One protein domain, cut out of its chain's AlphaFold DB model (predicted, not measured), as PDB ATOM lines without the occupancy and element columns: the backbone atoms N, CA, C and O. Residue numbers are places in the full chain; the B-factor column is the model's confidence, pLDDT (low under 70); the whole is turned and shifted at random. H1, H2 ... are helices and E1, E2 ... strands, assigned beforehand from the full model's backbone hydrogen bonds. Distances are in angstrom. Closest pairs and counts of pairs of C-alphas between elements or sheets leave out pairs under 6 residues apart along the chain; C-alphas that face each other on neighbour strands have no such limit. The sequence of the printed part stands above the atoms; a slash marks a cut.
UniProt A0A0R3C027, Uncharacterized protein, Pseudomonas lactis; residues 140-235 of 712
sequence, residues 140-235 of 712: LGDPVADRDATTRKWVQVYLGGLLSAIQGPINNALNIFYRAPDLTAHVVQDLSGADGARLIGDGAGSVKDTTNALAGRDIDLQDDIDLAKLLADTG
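This is residues 140 to 235 of the 712 residues of an uncharacterized protein of Pseudomonas lactis (UniProt A0A0R3C027). A small knot, made of the strand hairpin E1 and E2 and the short helices H2 and H3, has the long straight helix H4 sticking out from it with residues 212 to 234. On the other side of the knot, beyond a long link, the helix H1 is set off by itself. The printed part has 96 residues, with four named helices and two named strands in the order H1, E1, E2, H2, H3, H4; the class is mostly helix, and the two-strand sheet is antiparallel. The whole is extended, with a radius of gyration of the C-alphas of 23.3 A, and spans 75 by 41 by 17 A.

After residues 140 to 151, which hold no named element, H1 runs from residue 152, C-alpha at (53.277, -3.328, -5.922), to 164, over 19.3 A. E1 is residues 177 to 179 and E2 is 185 to 187. H2 is residues 188 to 192 and H3 is 196 to 199. H4, residues 207 to 234, runs 40.1 A and ends with C-alpha 234 at (-16.379, -11.001, -30.750).

H1 touches no helix and is apart from E2. E1 and E2 form a hairpin, with N 178 and O 186 2.8 A apart, within hydrogen-bond range. H2 and H3 touch only at the corner, the closest C-alphas being those of Asp 190 and Gly 196, 6.4 A. H3 touches H4 at residues 207 to 209 alone, with the C-alphas of Ala 197 and Lys 208 closest at 5.1 A. In H1 and H4 every O i to N i+4 pair is within hydrogen-bond range; in H2 it is 0 of 1, with 2 of 2 O i to N i+3 pairs, and H3 is too short for an O i to N i+4 pair.

The two C-alphas farthest apart, those of Lys 153 and Thr 234, are 75.1 A apart. The printed part has no cut, and the link from H1 to E1, 12 residues, is long. Confidence is under 70 at residues 160 to 171, 203 to 204 and 228 to 235.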
ATOM      1  N   LEU A 140      50.696  -5.443   3.829       89.44
ATOM      2  CA  LEU A 140      49.455  -5.819   3.153       89.44
ATOM      3  C   LEU A 140      49.604  -7.191   2.465       89.44
ATOM      4  O   LEU A 140      50.618  -7.446   1.814       89.44
ATOM      5  N   GLY A 141      48.583  -8.047   2.567       89.31
ATOM      6  CA  GLY A 141      48.497  -9.288   1.788       89.31
ATOM      7  C   GLY A 141      48.245  -9.038   0.295       89.31
ATOM      8  O   GLY A 141      47.831  -7.950  -0.101       89.31
ATOM      9  N   ASP A 142      48.489 -10.047  -0.543       89.25
ATOM     10  CA  ASP A 142      48.092  -9.979  -1.955       89.25
ATOM     11  C   ASP A 142      46.550 -10.003  -2.088       89.25
ATOM     12  O   ASP A 142      45.884 -10.656  -1.279       89.25
ATOM     13  N   PRO A 143      45.971  -9.294  -3.079       91.81
ATOM     14  CA  PRO A 143      44.519  -9.177  -3.244       91.81
ATOM     15  C   PRO A 143      43.877 -10.523  -3.621       91.81
ATOM     16  O   PRO A 143      44.427 -11.264  -4.439       91.81
ATOM     17  N   VAL A 144      42.700 -10.823  -3.056       89.94
ATOM     18  CA  VAL A 144      41.908 -12.039  -3.333       89.94
ATOM     19  C   VAL A 144      40.605 -11.704  -4.061       89.94
ATOM     20  O   VAL A 144      40.250 -12.390  -5.016       89.94
ATOM     21  N   ALA A 145      39.895 -10.661  -3.631       85.81
ATOM     22  CA  ALA A 145      38.681 -10.164  -4.274       85.81
ATOM     23  C   ALA A 145      38.963  -8.926  -5.141       85.81
ATOM     24  O   ALA A 145      39.911  -8.179  -4.899       85.81
ATOM     25  N   ASP A 146      38.080  -8.645  -6.102       82.62
ATOM     26  CA  ASP A 146      38.243  -7.560  -7.089       82.62
ATOM     27  C   ASP A 146      38.370  -6.146  -6.490       82.62
ATOM     28  O   ASP A 146      38.757  -5.206  -7.182       82.62
ATOM     29  N   ARG A 147      38.007  -5.968  -5.213       83.25
ATOM     30  CA  ARG A 147      38.028  -4.672  -4.510       83.25
ATOM     31  C   ARG A 147      39.142  -4.558  -3.470       83.25
ATOM     32  O   ARG A 147      39.200  -3.552  -2.763       83.25
ATOM     33  N   ASP A 148      40.008  -5.560  -3.372       90.25
ATOM     34  CA  ASP A 148      41.119  -5.549  -2.429       90.25
ATOM     35  C   ASP A 148      42.213  -4.563  -2.870       90.25
ATOM     36  O   ASP A 148      42.455  -4.336  -4.060       90.25
ATOM     37  N   ALA A 149      42.915  -3.969  -1.901       88.81
ATOM     38  CA  ALA A 149      44.095  -3.159  -2.189       88.81
ATOM     39  C   ALA A 149      45.237  -4.048  -2.719       88.81
ATOM     40  O   ALA A 149      45.441  -5.161  -2.241       88.81
ATOM     41  N   THR A 150      46.007  -3.556  -3.694       90.31
ATOM     42  CA  THR A 150      47.033  -4.364  -4.371       90.31
ATOM     43  C   THR A 150      48.450  -4.033  -3.910       90.31
ATOM     44  O   THR A 150      48.832  -2.871  -3.744       90.31
ATOM     45  N   THR A 151      49.276  -5.069  -3.731       89.38
ATOM     46  CA  THR A 151      50.713  -4.887  -3.503       89.38
ATOM     47  C   THR A 151      51.401  -4.493  -4.814       89.38
ATOM     48  O   THR A 151      51.017  -4.921  -5.906       89.38
ATOM     49  N   ARG A 152      52.483  -3.705  -4.736       84.62
ATOM     50  CA  ARG A 152      53.277  -3.328  -5.922       84.62
ATOM     51  C   ARG A 152      53.756  -4.555  -6.713       84.62
ATOM     52  O   ARG A 152      53.806  -4.507  -7.939       84.62
ATOM     53  N   LYS A 153      54.118  -5.635  -6.010       84.19
ATOM     54  CA  LYS A 153      54.602  -6.882  -6.612       84.19
ATOM     55  C   LYS A 153      53.511  -7.557  -7.445       84.19
ATOM     56  O   LYS A 153      53.789  -7.956  -8.572       84.19
ATOM     57  N   TRP A 154      52.286  -7.634  -6.922       88.56
ATOM     58  CA  TRP A 154      51.155  -8.233  -7.629       88.56
ATOM     59  C   TRP A 154      50.900  -7.548  -8.981       88.56
ATOM     60  O   TRP A 154      50.833  -8.214 -10.016       88.56
ATOM     61  N   VAL A 155      50.891  -6.208  -9.004       83.00
ATOM     62  CA  VAL A 155      50.678  -5.420 -10.235       83.00
ATOM     63  C   VAL A 155      51.745  -5.708 -11.298       83.00
ATOM     64  O   VAL A 155      51.426  -5.818 -12.480       83.00
ATOM     65  N   GLN A 156      53.011  -5.867 -10.901       81.56
ATOM     66  CA  GLN A 156      54.105  -6.157 -11.839       81.56
ATOM     67  C   GLN A 156      53.978  -7.544 -12.485       81.56
ATOM     68  O   GLN A 156      54.263  -7.690 -13.673       81.56
ATOM     69  N   VAL A 157      53.531  -8.550 -11.727       77.12
ATOM     70  CA  VAL A 157      53.331  -9.916 -12.238       77.12
ATOM     71  C   VAL A 157      52.151  -9.970 -13.210       77.12
ATOM     72  O   VAL A 157      52.286 -10.537 -14.294       77.12
ATOM     73  N   TYR A 158      51.029  -9.330 -12.866       75.94
ATOM     74  CA  TYR A 158      49.840  -9.278 -13.723       75.94
ATOM     75  C   TYR A 158      50.145  -8.661 -15.100       75.94
ATOM     76  O   TYR A 158      49.822  -9.242 -16.138       75.94
ATOM     77  N   LEU A 159      50.851  -7.522 -15.122       73.00
ATOM     78  CA  LEU A 159      51.240  -6.851 -16.368       73.00
ATOM     79  C   LEU A 159      52.207  -7.692 -17.220       73.00
ATOM     80  O   LEU A 159      52.109  -7.695 -18.447       73.00
ATOM     81  N   GLY A 160      53.125  -8.423 -16.580       68.81
ATOM     82  CA  GLY A 160      54.051  -9.329 -17.264       68.81
ATOM     83  C   GLY A 160      53.342 -10.487 -17.974       68.81
ATOM     84  O   GLY A 160      53.725 -10.845 -19.087       68.81
ATOM     85  N   GLY A 161      52.269 -11.021 -17.379       68.75
ATOM     86  CA  GLY A 161      51.435 -12.053 -18.003       68.75
ATOM     87  C   GLY A 161      50.749 -11.564 -19.281       68.75
ATOM     88  O   GLY A 161      50.828 -12.227 -20.315       68.75
ATOM     89  N   LEU A 162      50.158 -10.366 -19.248       63.59
ATOM     90  CA  LEU A 162      49.460  -9.774 -20.399       63.59
ATOM     91  C   LEU A 162      50.379  -9.535 -21.606       63.59
ATOM     92  O   LEU A 162      49.989  -9.794 -22.741       63.59
ATOM     93  N   LEU A 163      51.612  -9.079 -21.372       62.56
ATOM     94  CA  LEU A 163      52.576  -8.818 -22.448       62.56
ATOM     95  C   LEU A 163      53.122 -10.104 -23.091       62.56
ATOM     96  O   LEU A 163      53.526 -10.084 -24.251       62.56
ATOM     97  N   SER A 164      53.109 -11.227 -22.367       59.28
ATOM     98  CA  SER A 164      53.582 -12.522 -22.877       59.28
ATOM     99  C   SER A 164      52.599 -13.222 -23.825       59.28
ATOM    100  O   SER A 164      53.008 -14.092 -24.590       59.28
ATOM    101  N   ALA A 165      51.324 -12.818 -23.829       56.41
ATOM    102  CA  ALA A 165      50.269 -13.440 -24.633       56.41
ATOM    103  C   ALA A 165      50.218 -12.955 -26.102       56.41
ATOM    104  O   ALA A 165      49.418 -13.461 -26.882       56.41
ATOM    105  N   ILE A 166      51.058 -11.989 -26.500       55.25
ATOM    106  CA  ILE A 166      51.051 -11.377 -27.841       55.25
ATOM    107  C   ILE A 166      52.362 -11.710 -28.576       55.25
ATOM    108  O   ILE A 166      53.245 -10.865 -28.717       55.25
ATOM    109  N   GLN A 167      52.510 -12.950 -29.055       55.31
ATOM    110  CA  GLN A 167      53.587 -13.331 -29.984       55.31
ATOM    111  C   GLN A 167      53.061 -14.253 -31.096       55.31
ATOM    112  O   GLN A 167      52.961 -15.463 -30.923       55.31
ATOM    113  N   GLY A 168      52.751 -13.684 -32.268       63.03
ATOM    114  CA  GLY A 168      52.377 -14.433 -33.474       63.03
ATOM    115  C   GLY A 168      52.129 -13.536 -34.704       63.03
ATOM    116  O   GLY A 168      52.115 -12.311 -34.569       63.03
ATOM    117  N   PRO A 169      51.954 -14.102 -35.919       65.56
ATOM    118  CA  PRO A 169      51.746 -13.335 -37.154       65.56
ATOM    119  C   PRO A 169      50.500 -12.431 -37.097       65.56
ATOM    120  O   PRO A 169      49.416 -12.902 -36.750       65.56
ATOM    121  N   ILE A 170      50.644 -11.157 -37.490       60.84
ATOM    122  CA  ILE A 170      49.595 -10.108 -37.437       60.84
ATOM    123  C   ILE A 170      48.361 -10.448 -38.298       60.84
ATOM    124  O   ILE A 170      47.270  -9.948 -38.052       60.84
ATOM    125  N   ASN A 171      48.509 -11.318 -39.297       69.62
ATOM    126  CA  ASN A 171      47.443 -11.706 -40.221       69.62
ATOM    127  C   ASN A 171      46.565 -12.877 -39.734       69.62
ATOM    128  O   ASN A 171      45.761 -13.383 -40.515       69.62
ATOM    129  N   ASN A 172      46.709 -13.329 -38.485       77.56
ATOM    130  CA  ASN A 172      45.889 -14.398 -37.914       77.56
ATOM    131  C   ASN A 172      44.884 -13.827 -36.899       77.56
ATOM    132  O   ASN A 172      45.279 -13.119 -35.975       77.56
ATOM    133  N   ALA A 173      43.598 -14.171 -37.037       76.06
ATOM    134  CA  ALA A 173      42.523 -13.739 -36.138       76.06
ATOM    135  C   ALA A 173      42.724 -14.185 -34.674       76.06
ATOM    136  O   ALA A 173      42.171 -13.560 -33.772       76.06
ATOM    137  N   LEU A 174      43.554 -15.209 -34.430       76.50
ATOM    138  CA  LEU A 174      44.000 -15.623 -33.091       76.50
ATOM    139  C   LEU A 174      44.963 -14.626 -32.419       76.50
ATOM    140  O   LEU A 174      45.160 -14.701 -31.214       76.50
ATOM    141  N   ASN A 175      45.560 -13.701 -33.178       71.06
ATOM    142  CA  ASN A 175      46.568 -12.753 -32.688       71.06
ATOM    143  C   ASN A 175      46.074 -11.296 -32.679       71.06
ATOM    144  O   ASN A 175      46.859 -10.384 -32.424       71.06
ATOM    145  N   ILE A 176      44.793 -11.060 -32.982       77.50
ATOM    146  CA  ILE A 176      44.186  -9.727 -32.952       77.50
ATOM    147  C   ILE A 176      43.326  -9.629 -31.700       77.50
ATOM    148  O   ILE A 176      42.305 -10.308 -31.587       77.50
ATOM    149  N   PHE A 177      43.751  -8.774 -30.772       75.12
ATOM    150  CA  PHE A 177      43.008  -8.486 -29.553       75.12
ATOM    151  C   PHE A 177      41.669  -7.822 -29.877       75.12
ATOM    152  O   PHE A 177      41.591  -6.876 -30.662       75.12
ATOM    153  N   TYR A 178      40.632  -8.299 -29.207       79.00
ATOM    154  CA  TYR A 178      39.290  -7.769 -29.264       79.00
ATOM    155  C   TYR A 178      38.765  -7.588 -27.839       79.00
ATOM    156  O   TYR A 178      38.930  -8.457 -26.986       79.00
ATOM    157  N   ARG A 179      38.130  -6.450 -27.568       79.75
ATOM    158  CA  ARG A 179      37.476  -6.191 -26.283       79.75
ATOM    159  C   ARG A 179      35.975  -6.343 -26.468       79.75
ATOM    160  O   ARG A 179      35.390  -5.589 -27.243       79.75
ATOM    161  N   ALA A 180      35.375  -7.295 -25.762       80.31
ATOM    162  CA  ALA A 180      33.939  -7.526 -25.821       80.31
ATOM    163  C   ALA A 180      33.148  -6.431 -25.062       80.31
ATOM    164  O   ALA A 180      33.731  -5.687 -24.263       80.31
ATOM    165  N   PRO A 181      31.823  -6.313 -25.293       77.69
ATOM    166  CA  PRO A 181      30.947  -5.363 -24.597       77.69
ATOM    167  C   PRO A 181      30.960  -5.475 -23.066       77.69
ATOM    168  O   PRO A 181      30.833  -4.467 -22.377       77.69
ATOM    169  N   ASP A 182      31.182  -6.676 -22.525       77.00
ATOM    170  CA  ASP A 182      31.330  -6.941 -21.082       77.00
ATOM    171  C   ASP A 182      32.724  -6.582 -20.529       77.00
ATOM    172  O   ASP A 182      33.042  -6.849 -19.371       77.00
ATOM    173  N   LEU A 183      33.546  -5.939 -21.362       76.69
ATOM    174  CA  LEU A 183      34.899  -5.473 -21.085       76.69
ATOM    175  C   LEU A 183      35.940  -6.586 -20.920       76.69
ATOM    176  O   LEU A 183      37.090  -6.270 -20.599       76.69
ATOM    177  N   THR A 184      35.577  -7.842 -21.178       77.44
ATOM    178  CA  THR A 184      36.504  -8.971 -21.138       77.44
ATOM    179  C   THR A 184      37.371  -9.041 -22.399       77.44
ATOM    180  O   THR A 184      37.066  -8.471 -23.456       77.44
ATOM    181  N   ALA A 185      38.531  -9.682 -22.252       78.81
ATOM    182  CA  ALA A 185      39.537  -9.815 -23.294       78.81
ATOM    183  C   ALA A 185      39.270 -11.052 -24.157       78.81
ATOM    184  O   ALA A 185      39.156 -12.157 -23.634       78.81
ATOM    185  N   HIS A 186      39.255 -10.858 -25.471       80.44
ATOM    186  CA  HIS A 186      39.007 -11.888 -26.472       80.44
ATOM    187  C   HIS A 186      39.957 -11.743 -27.662       80.44
ATOM    188  O   HIS A 186      40.687 -10.753 -27.790       80.44
ATOM    189  N   VAL A 187      39.924 -12.721 -28.564       85.00
ATOM    190  CA  VAL A 187      40.551 -12.613 -29.886       85.00
ATOM    191  C   VAL A 187      39.485 -12.566 -30.971       85.00
ATOM    192  O   VAL A 187      38.381 -13.080 -30.802       85.00
ATOM    193  N   VAL A 188      39.802 -11.967 -32.119       84.56
ATOM    194  CA  VAL A 188      38.852 -11.854 -33.243       84.56
ATOM    195  C   VAL A 188      38.327 -13.224 -33.704       84.56
ATOM    196  O   VAL A 188      37.196 -13.314 -34.177       84.56
ATOM    197  N   GLN A 189      39.097 -14.304 -33.515       87.44
ATOM    198  CA  GLN A 189      38.659 -15.676 -33.803       87.44
ATOM    199  C   GLN A 189      37.407 -16.103 -33.011       87.44
ATOM    200  O   GLN A 189      36.605 -16.877 -33.534       87.44
ATOM    201  N   ASP A 190      37.198 -15.589 -31.796       84.00
ATOM    202  CA  ASP A 190      36.069 -15.974 -30.936       84.00
ATOM    203  C   ASP A 190      34.716 -15.514 -31.514       84.00
ATOM    204  O   ASP A 190      33.674 -16.119 -31.251       84.00
ATOM    205  N   LEU A 191      34.728 -14.489 -32.377       85.69
ATOM    206  CA  LEU A 191      33.534 -13.964 -33.049       85.69
ATOM    207  C   LEU A 191      32.918 -14.954 -34.048       85.69
ATOM    208  O   LEU A 191      31.746 -14.811 -34.390       85.69
ATOM    209  N   SER A 192      33.671 -15.952 -34.526       84.88
ATOM    210  CA  SER A 192      33.162 -16.940 -35.490       84.88
ATOM    211  C   SER A 192      32.420 -18.115 -34.841       84.88
ATOM    212  O   SER A 192      31.935 -18.993 -35.554       84.88
ATOM    213  N   GLY A 193      32.388 -18.194 -33.507       83.06
ATOM    214  CA  GLY A 193      31.709 -19.259 -32.766       83.06
ATOM    215  C   GLY A 193      30.197 -19.043 -32.633       83.06
ATOM    216  O   GLY A 193      29.675 -17.964 -32.910       83.06
ATOM    217  N   ALA A 194      29.485 -20.059 -32.133       81.75
ATOM    218  CA  ALA A 194      28.035 -19.997 -31.892       81.75
ATOM    219  C   ALA A 194      27.613 -18.879 -30.911       81.75
ATOM    220  O   ALA A 194      26.464 -18.438 -30.922       81.75
ATOM    221  N   ASP A 195      28.548 -18.391 -30.090       80.25
ATOM    222  CA  ASP A 195      28.349 -17.278 -29.160       80.25
ATOM    223  C   ASP A 195      28.887 -15.930 -29.668       80.25
ATOM    224  O   ASP A 195      28.839 -14.945 -28.932       80.25
ATOM    225  N   GLY A 196      29.321 -15.828 -30.930       84.50
ATOM    226  CA  GLY A 196      29.880 -14.596 -31.501       84.50
ATOM    227  C   GLY A 196      28.960 -13.372 -31.381       84.50
ATOM    228  O   GLY A 196      29.429 -12.262 -31.144       84.50
ATOM    229  N   ALA A 197      27.636 -13.568 -31.422       84.44
ATOM    230  CA  ALA A 197      26.655 -12.494 -31.233       84.44
ATOM    231  C   ALA A 197      26.646 -11.888 -29.812       84.44
ATOM    232  O   ALA A 197      26.152 -10.779 -29.634       84.44
ATOM    233  N   ARG A 198      27.186 -12.587 -28.798       84.38
ATOM    234  CA  ARG A 198      27.390 -12.040 -27.439       84.38
ATOM    235  C   ARG A 198      28.578 -11.094 -27.372       84.38
ATOM    236  O   ARG A 198      28.642 -10.236 -26.502       84.38
ATOM    237  N   LEU A 199      29.524 -11.293 -28.279       84.94
ATOM    238  CA  LEU A 199      30.797 -10.600 -28.282       84.94
ATOM    239  C   LEU A 199      30.740  -9.321 -29.117       84.94
ATOM    240  O   LEU A 199      31.661  -8.528 -29.034       84.94
ATOM    241  N   ILE A 200      29.678  -9.073 -29.885       85.88
ATOM    242  CA  ILE A 200      29.477  -7.840 -30.658       85.88
ATOM    243  C   ILE A 200      28.373  -7.026 -29.983       85.88
ATOM    244  O   ILE A 200      27.321  -7.575 -29.667       85.88
ATOM    245  N   GLY A 201      28.591  -5.733 -29.764       80.19
ATOM    246  CA  GLY A 201      27.634  -4.861 -29.082       80.19
ATOM    247  C   GLY A 201      28.257  -3.534 -28.667       80.19
ATOM    248  O   GLY A 201      29.386  -3.226 -29.053       80.19
ATOM    249  N   ASP A 202      27.529  -2.764 -27.872       75.94
ATOM    250  CA  ASP A 202      28.012  -1.529 -27.259       75.94
ATOM    251  C   ASP A 202      27.948  -1.629 -25.726       75.94
ATOM    252  O   ASP A 202      27.619  -2.672 -25.162       75.94
ATOM    253  N   GLY A 203      28.278  -0.544 -25.023       64.31
ATOM    254  CA  GLY A 203      28.237  -0.517 -23.557       64.31
ATOM    255  C   GLY A 203      26.841  -0.695 -22.936       64.31
ATOM    256  O   GLY A 203      26.751  -0.709 -21.711       64.31
ATOM    257  N   ALA A 204      25.771  -0.799 -23.735       68.75
ATOM    258  CA  ALA A 204      24.406  -1.045 -23.279       68.75
ATOM    259  C   ALA A 204      23.963  -2.513 -23.445       68.75
ATOM    260  O   ALA A 204      22.995  -2.915 -22.798       68.75
ATOM    261  N   GLY A 205      24.655  -3.325 -24.253       77.00
ATOM    262  CA  GLY A 205      24.358  -4.752 -24.405       77.00
ATOM    263  C   GLY A 205      24.902  -5.379 -25.691       77.00
ATOM    264  O   GLY A 205      25.454  -4.703 -26.562       77.00
ATOM    265  N   SER A 206      24.744  -6.698 -25.822       88.38
ATOM    266  CA  SER A 206      25.182  -7.442 -27.006       88.38
ATOM    267  C   SER A 206      24.120  -7.496 -28.112       88.38
ATOM    268  O   SER A 206      22.918  -7.309 -27.891       88.38
ATOM    269  N   VAL A 207      24.547  -7.833 -29.331       86.56
ATOM    270  CA  VAL A 207      23.647  -8.131 -30.456       86.56
ATOM    271  C   VAL A 207      22.708  -9.292 -30.105       86.56
ATOM    272  O   VAL A 207      21.536  -9.270 -30.487       86.56
ATOM    273  N   LYS A 208      23.175 -10.282 -29.328       85.62
ATOM    274  CA  LYS A 208      22.336 -11.389 -28.831       85.62
ATOM    275  C   LYS A 208      21.218 -10.894 -27.911       85.62
ATOM    276  O   LYS A 208      20.084 -11.340 -28.064       85.62
ATOM    277  N   ASP A 209      21.503  -9.946 -27.020       84.44
ATOM    278  CA  ASP A 209      20.500  -9.374 -26.110       84.44
ATOM    279  C   ASP A 209      19.418  -8.620 -26.888       84.44
ATOM    280  O   ASP A 209      18.223  -8.822 -26.667       84.44
ATOM    281  N   THR A 210      19.835  -7.827 -27.877       84.44
ATOM    282  CA  THR A 210      18.916  -7.101 -28.767       84.44
ATOM    283  C   THR A 210      18.045  -8.058 -29.584       84.44
ATOM    284  O   THR A 210      16.839  -7.855 -29.702       84.44
ATOM    285  N   THR A 211      18.631  -9.133 -30.119       84.81
ATOM    286  CA  THR A 211      17.903 -10.142 -30.909       84.81
ATOM    287  C   THR A 211      16.872 -10.883 -30.054       84.81
ATOM    288  O   THR A 211      15.734 -11.057 -30.482       84.81
ATOM    289  N   ASN A 212      17.225 -11.260 -28.821       86.75
ATOM    290  CA  ASN A 212      16.290 -11.896 -27.890       86.75
ATOM    291  C   ASN A 212      15.148 -10.948 -27.493       86.75
ATOM    292  O   ASN A 212      13.996 -11.369 -27.429       86.75
ATOM    293  N   ALA A 213      15.451  -9.666 -27.266       85.25
ATOM    294  CA  ALA A 213      14.439  -8.659 -26.959       85.25
ATOM    295  C   ALA A 213      13.467  -8.434 -28.130       85.25
ATOM    296  O   ALA A 213      12.266  -8.292 -27.910       85.25
ATOM    297  N   LEU A 214      13.962  -8.432 -29.374       86.12
ATOM    298  CA  LEU A 214      13.116  -8.362 -30.571       86.12
ATOM    299  C   LEU A 214      12.226  -9.605 -30.715       86.12
ATOM    300  O   LEU A 214      11.031  -9.452 -30.933       86.12
ATOM    301  N   ALA A 215      12.767 -10.809 -30.504       84.62
ATOM    302  CA  ALA A 215      11.980 -12.045 -30.542       84.62
ATOM    303  C   ALA A 215      10.875 -12.081 -29.467       84.62
ATOM    304  O   ALA A 215       9.771 -12.545 -29.738       84.62
ATOM    305  N   GLY A 216      11.144 -11.560 -28.262       83.38
ATOM    306  CA  GLY A 216      10.123 -11.396 -27.221       83.38
ATOM    307  C   GLY A 216       9.020 -10.417 -27.634       83.38
ATOM    308  O   GLY A 216       7.842 -10.733 -27.509       83.38
ATOM    309  N   ARG A 217       9.395  -9.272 -28.219       87.19
ATOM    310  CA  ARG A 217       8.431  -8.283 -28.736       87.19
ATOM    311  C   ARG A 217       7.554  -8.822 -29.864       87.19
ATOM    312  O   ARG A 217       6.407  -8.405 -29.955       87.19
ATOM    313  N   ASP A 218       8.072  -9.703 -30.717       83.88
ATOM    314  CA  ASP A 218       7.281 -10.331 -31.783       83.88
ATOM    315  C   ASP A 218       6.188 -11.252 -31.214       83.88
ATOM    316  O   ASP A 218       5.081 -11.282 -31.751       83.88
ATOM    317  N   ILE A 219       6.463 -11.959 -30.109       84.00
ATOM    318  CA  ILE A 219       5.467 -12.776 -29.393       84.00
ATOM    319  C   ILE A 219       4.397 -11.876 -28.768       84.00
ATOM    320  O   ILE A 219       3.213 -12.091 -29.015       84.00
ATOM    321  N   ASP A 220       4.807 -10.833 -28.038       83.31
ATOM    322  CA  ASP A 220       3.875  -9.882 -27.416       83.31
ATOM    323  C   ASP A 220       2.981  -9.202 -28.472       83.31
ATOM    324  O   ASP A 220       1.773  -9.069 -28.294       83.31
ATOM    325  N   LEU A 221       3.560  -8.816 -29.617       86.38
ATOM    326  CA  LEU A 221       2.817  -8.213 -30.722       86.38
ATOM    327  C   LEU A 221       1.839  -9.206 -31.366       86.38
ATOM    328  O   LEU A 221       0.751  -8.805 -31.778       86.38
ATOM    329  N   GLN A 222       2.205 -10.485 -31.473       82.38
ATOM    330  CA  GLN A 222       1.319 -11.528 -31.988       82.38
ATOM    331  C   GLN A 222       0.130 -11.764 -31.043       82.38
ATOM    332  O   GLN A 222      -1.007 -11.825 -31.516       82.38
ATOM    333  N   ASP A 223       0.370 -11.797 -29.730       81.81
ATOM    334  CA  ASP A 223      -0.677 -11.888 -28.706       81.81
ATOM    335  C   ASP A 223      -1.609 -10.661 -28.742       81.81
ATOM    336  O   ASP A 223      -2.835 -10.812 -28.730       81.81
ATOM    337  N   ASP A 224      -1.057  -9.451 -28.882       78.88
ATOM    338  CA  ASP A 224      -1.829  -8.210 -29.039       78.88
ATOM    339  C   ASP A 224      -2.671  -8.211 -30.327       78.88
ATOM    340  O   ASP A 224      -3.836  -7.802 -30.319       78.88
ATOM    341  N   ILE A 225      -2.115  -8.690 -31.445       76.44
ATOM    342  CA  ILE A 225      -2.830  -8.836 -32.721       76.44
ATOM    343  C   ILE A 225      -3.981  -9.833 -32.580       76.44
ATOM    344  O   ILE A 225      -5.080  -9.579 -33.081       76.44
ATOM    345  N   ASP A 226      -3.757 -10.963 -31.918       74.56
ATOM    346  CA  ASP A 226      -4.777 -11.994 -31.753       74.56
ATOM    347  C   ASP A 226      -5.869 -11.559 -30.766       74.56
ATOM    348  O   ASP A 226      -7.056 -11.789 -31.025       74.56
ATOM    349  N   LEU A 227      -5.516 -10.807 -29.719       72.25
ATOM    350  CA  LEU A 227      -6.477 -10.134 -28.845       72.25
ATOM    351  C   LEU A 227      -7.280  -9.062 -29.598       72.25
ATOM    352  O   LEU A 227      -8.501  -8.984 -29.447       72.25
ATOM    353  N   ALA A 228      -6.636  -8.254 -30.442       66.19
ATOM    354  CA  ALA A 228      -7.309  -7.236 -31.245       66.19
ATOM    355  C   ALA A 228      -8.282  -7.856 -32.264       66.19
ATOM    356  O   ALA A 228      -9.412  -7.377 -32.388       66.19
ATOM    357  N   LYS A 229      -7.897  -8.951 -32.939       65.06
ATOM    358  CA  LYS A 229      -8.800  -9.744 -33.794       65.06
ATOM    359  C   LYS A 229      -9.975 -10.291 -32.990       65.06
ATOM    360  O   LYS A 229     -11.120 -10.120 -33.394       65.06
ATOM    361  N   LEU A 230      -9.721 -10.866 -31.811       60.31
ATOM    362  CA  LEU A 230     -10.771 -11.379 -30.930       60.31
ATOM    363  C   LEU A 230     -11.763 -10.277 -30.525       60.31
ATOM    364  O   LEU A 230     -12.975 -10.494 -30.555       60.31
ATOM    365  N   LEU A 231     -11.278  -9.084 -30.171       58.78
ATOM    366  CA  LEU A 231     -12.120  -7.942 -29.804       58.78
ATOM    367  C   LEU A 231     -12.899  -7.375 -31.002       58.78
ATOM    368  O   LEU A 231     -14.057  -6.981 -30.836       58.78
ATOM    369  N   ALA A 232     -12.301  -7.365 -32.194       54.62
ATOM    370  CA  ALA A 232     -12.956  -6.948 -33.432       54.62
ATOM    371  C   ALA A 232     -14.041  -7.940 -33.883       54.62
ATOM    372  O   ALA A 232     -15.119  -7.512 -34.294       54.62
ATOM    373  N   ASP A 233     -13.795  -9.242 -33.730       51.50
ATOM    374  CA  ASP A 233     -14.692 -10.308 -34.182       51.50
ATOM    375  C   ASP A 233     -15.766 -10.672 -33.136       51.50
ATOM    376  O   ASP A 233     -16.865 -11.093 -33.494       51.50
ATOM    377  N   THR A 234     -15.496 -10.502 -31.833       50.38
ATOM    378  CA  THR A 234     -16.379 -11.001 -30.750       50.38
ATOM    379  C   THR A 234     -16.659 -10.017 -29.600       50.38
ATOM    380  O   THR A 234     -17.526 -10.284 -28.756       50.38
ATOM    381  N   GLY A 235     -15.986  -8.862 -29.561       55.56
ATOM    382  CA  GLY A 235     -16.212  -7.804 -28.569       55.56
ATOM    383  C   GLY A 235     -17.455  -6.944 -28.851       55.56
ATOM    384  O   GLY A 235     -18.154  -7.121 -29.848       55.56
TER     385      GLY A 235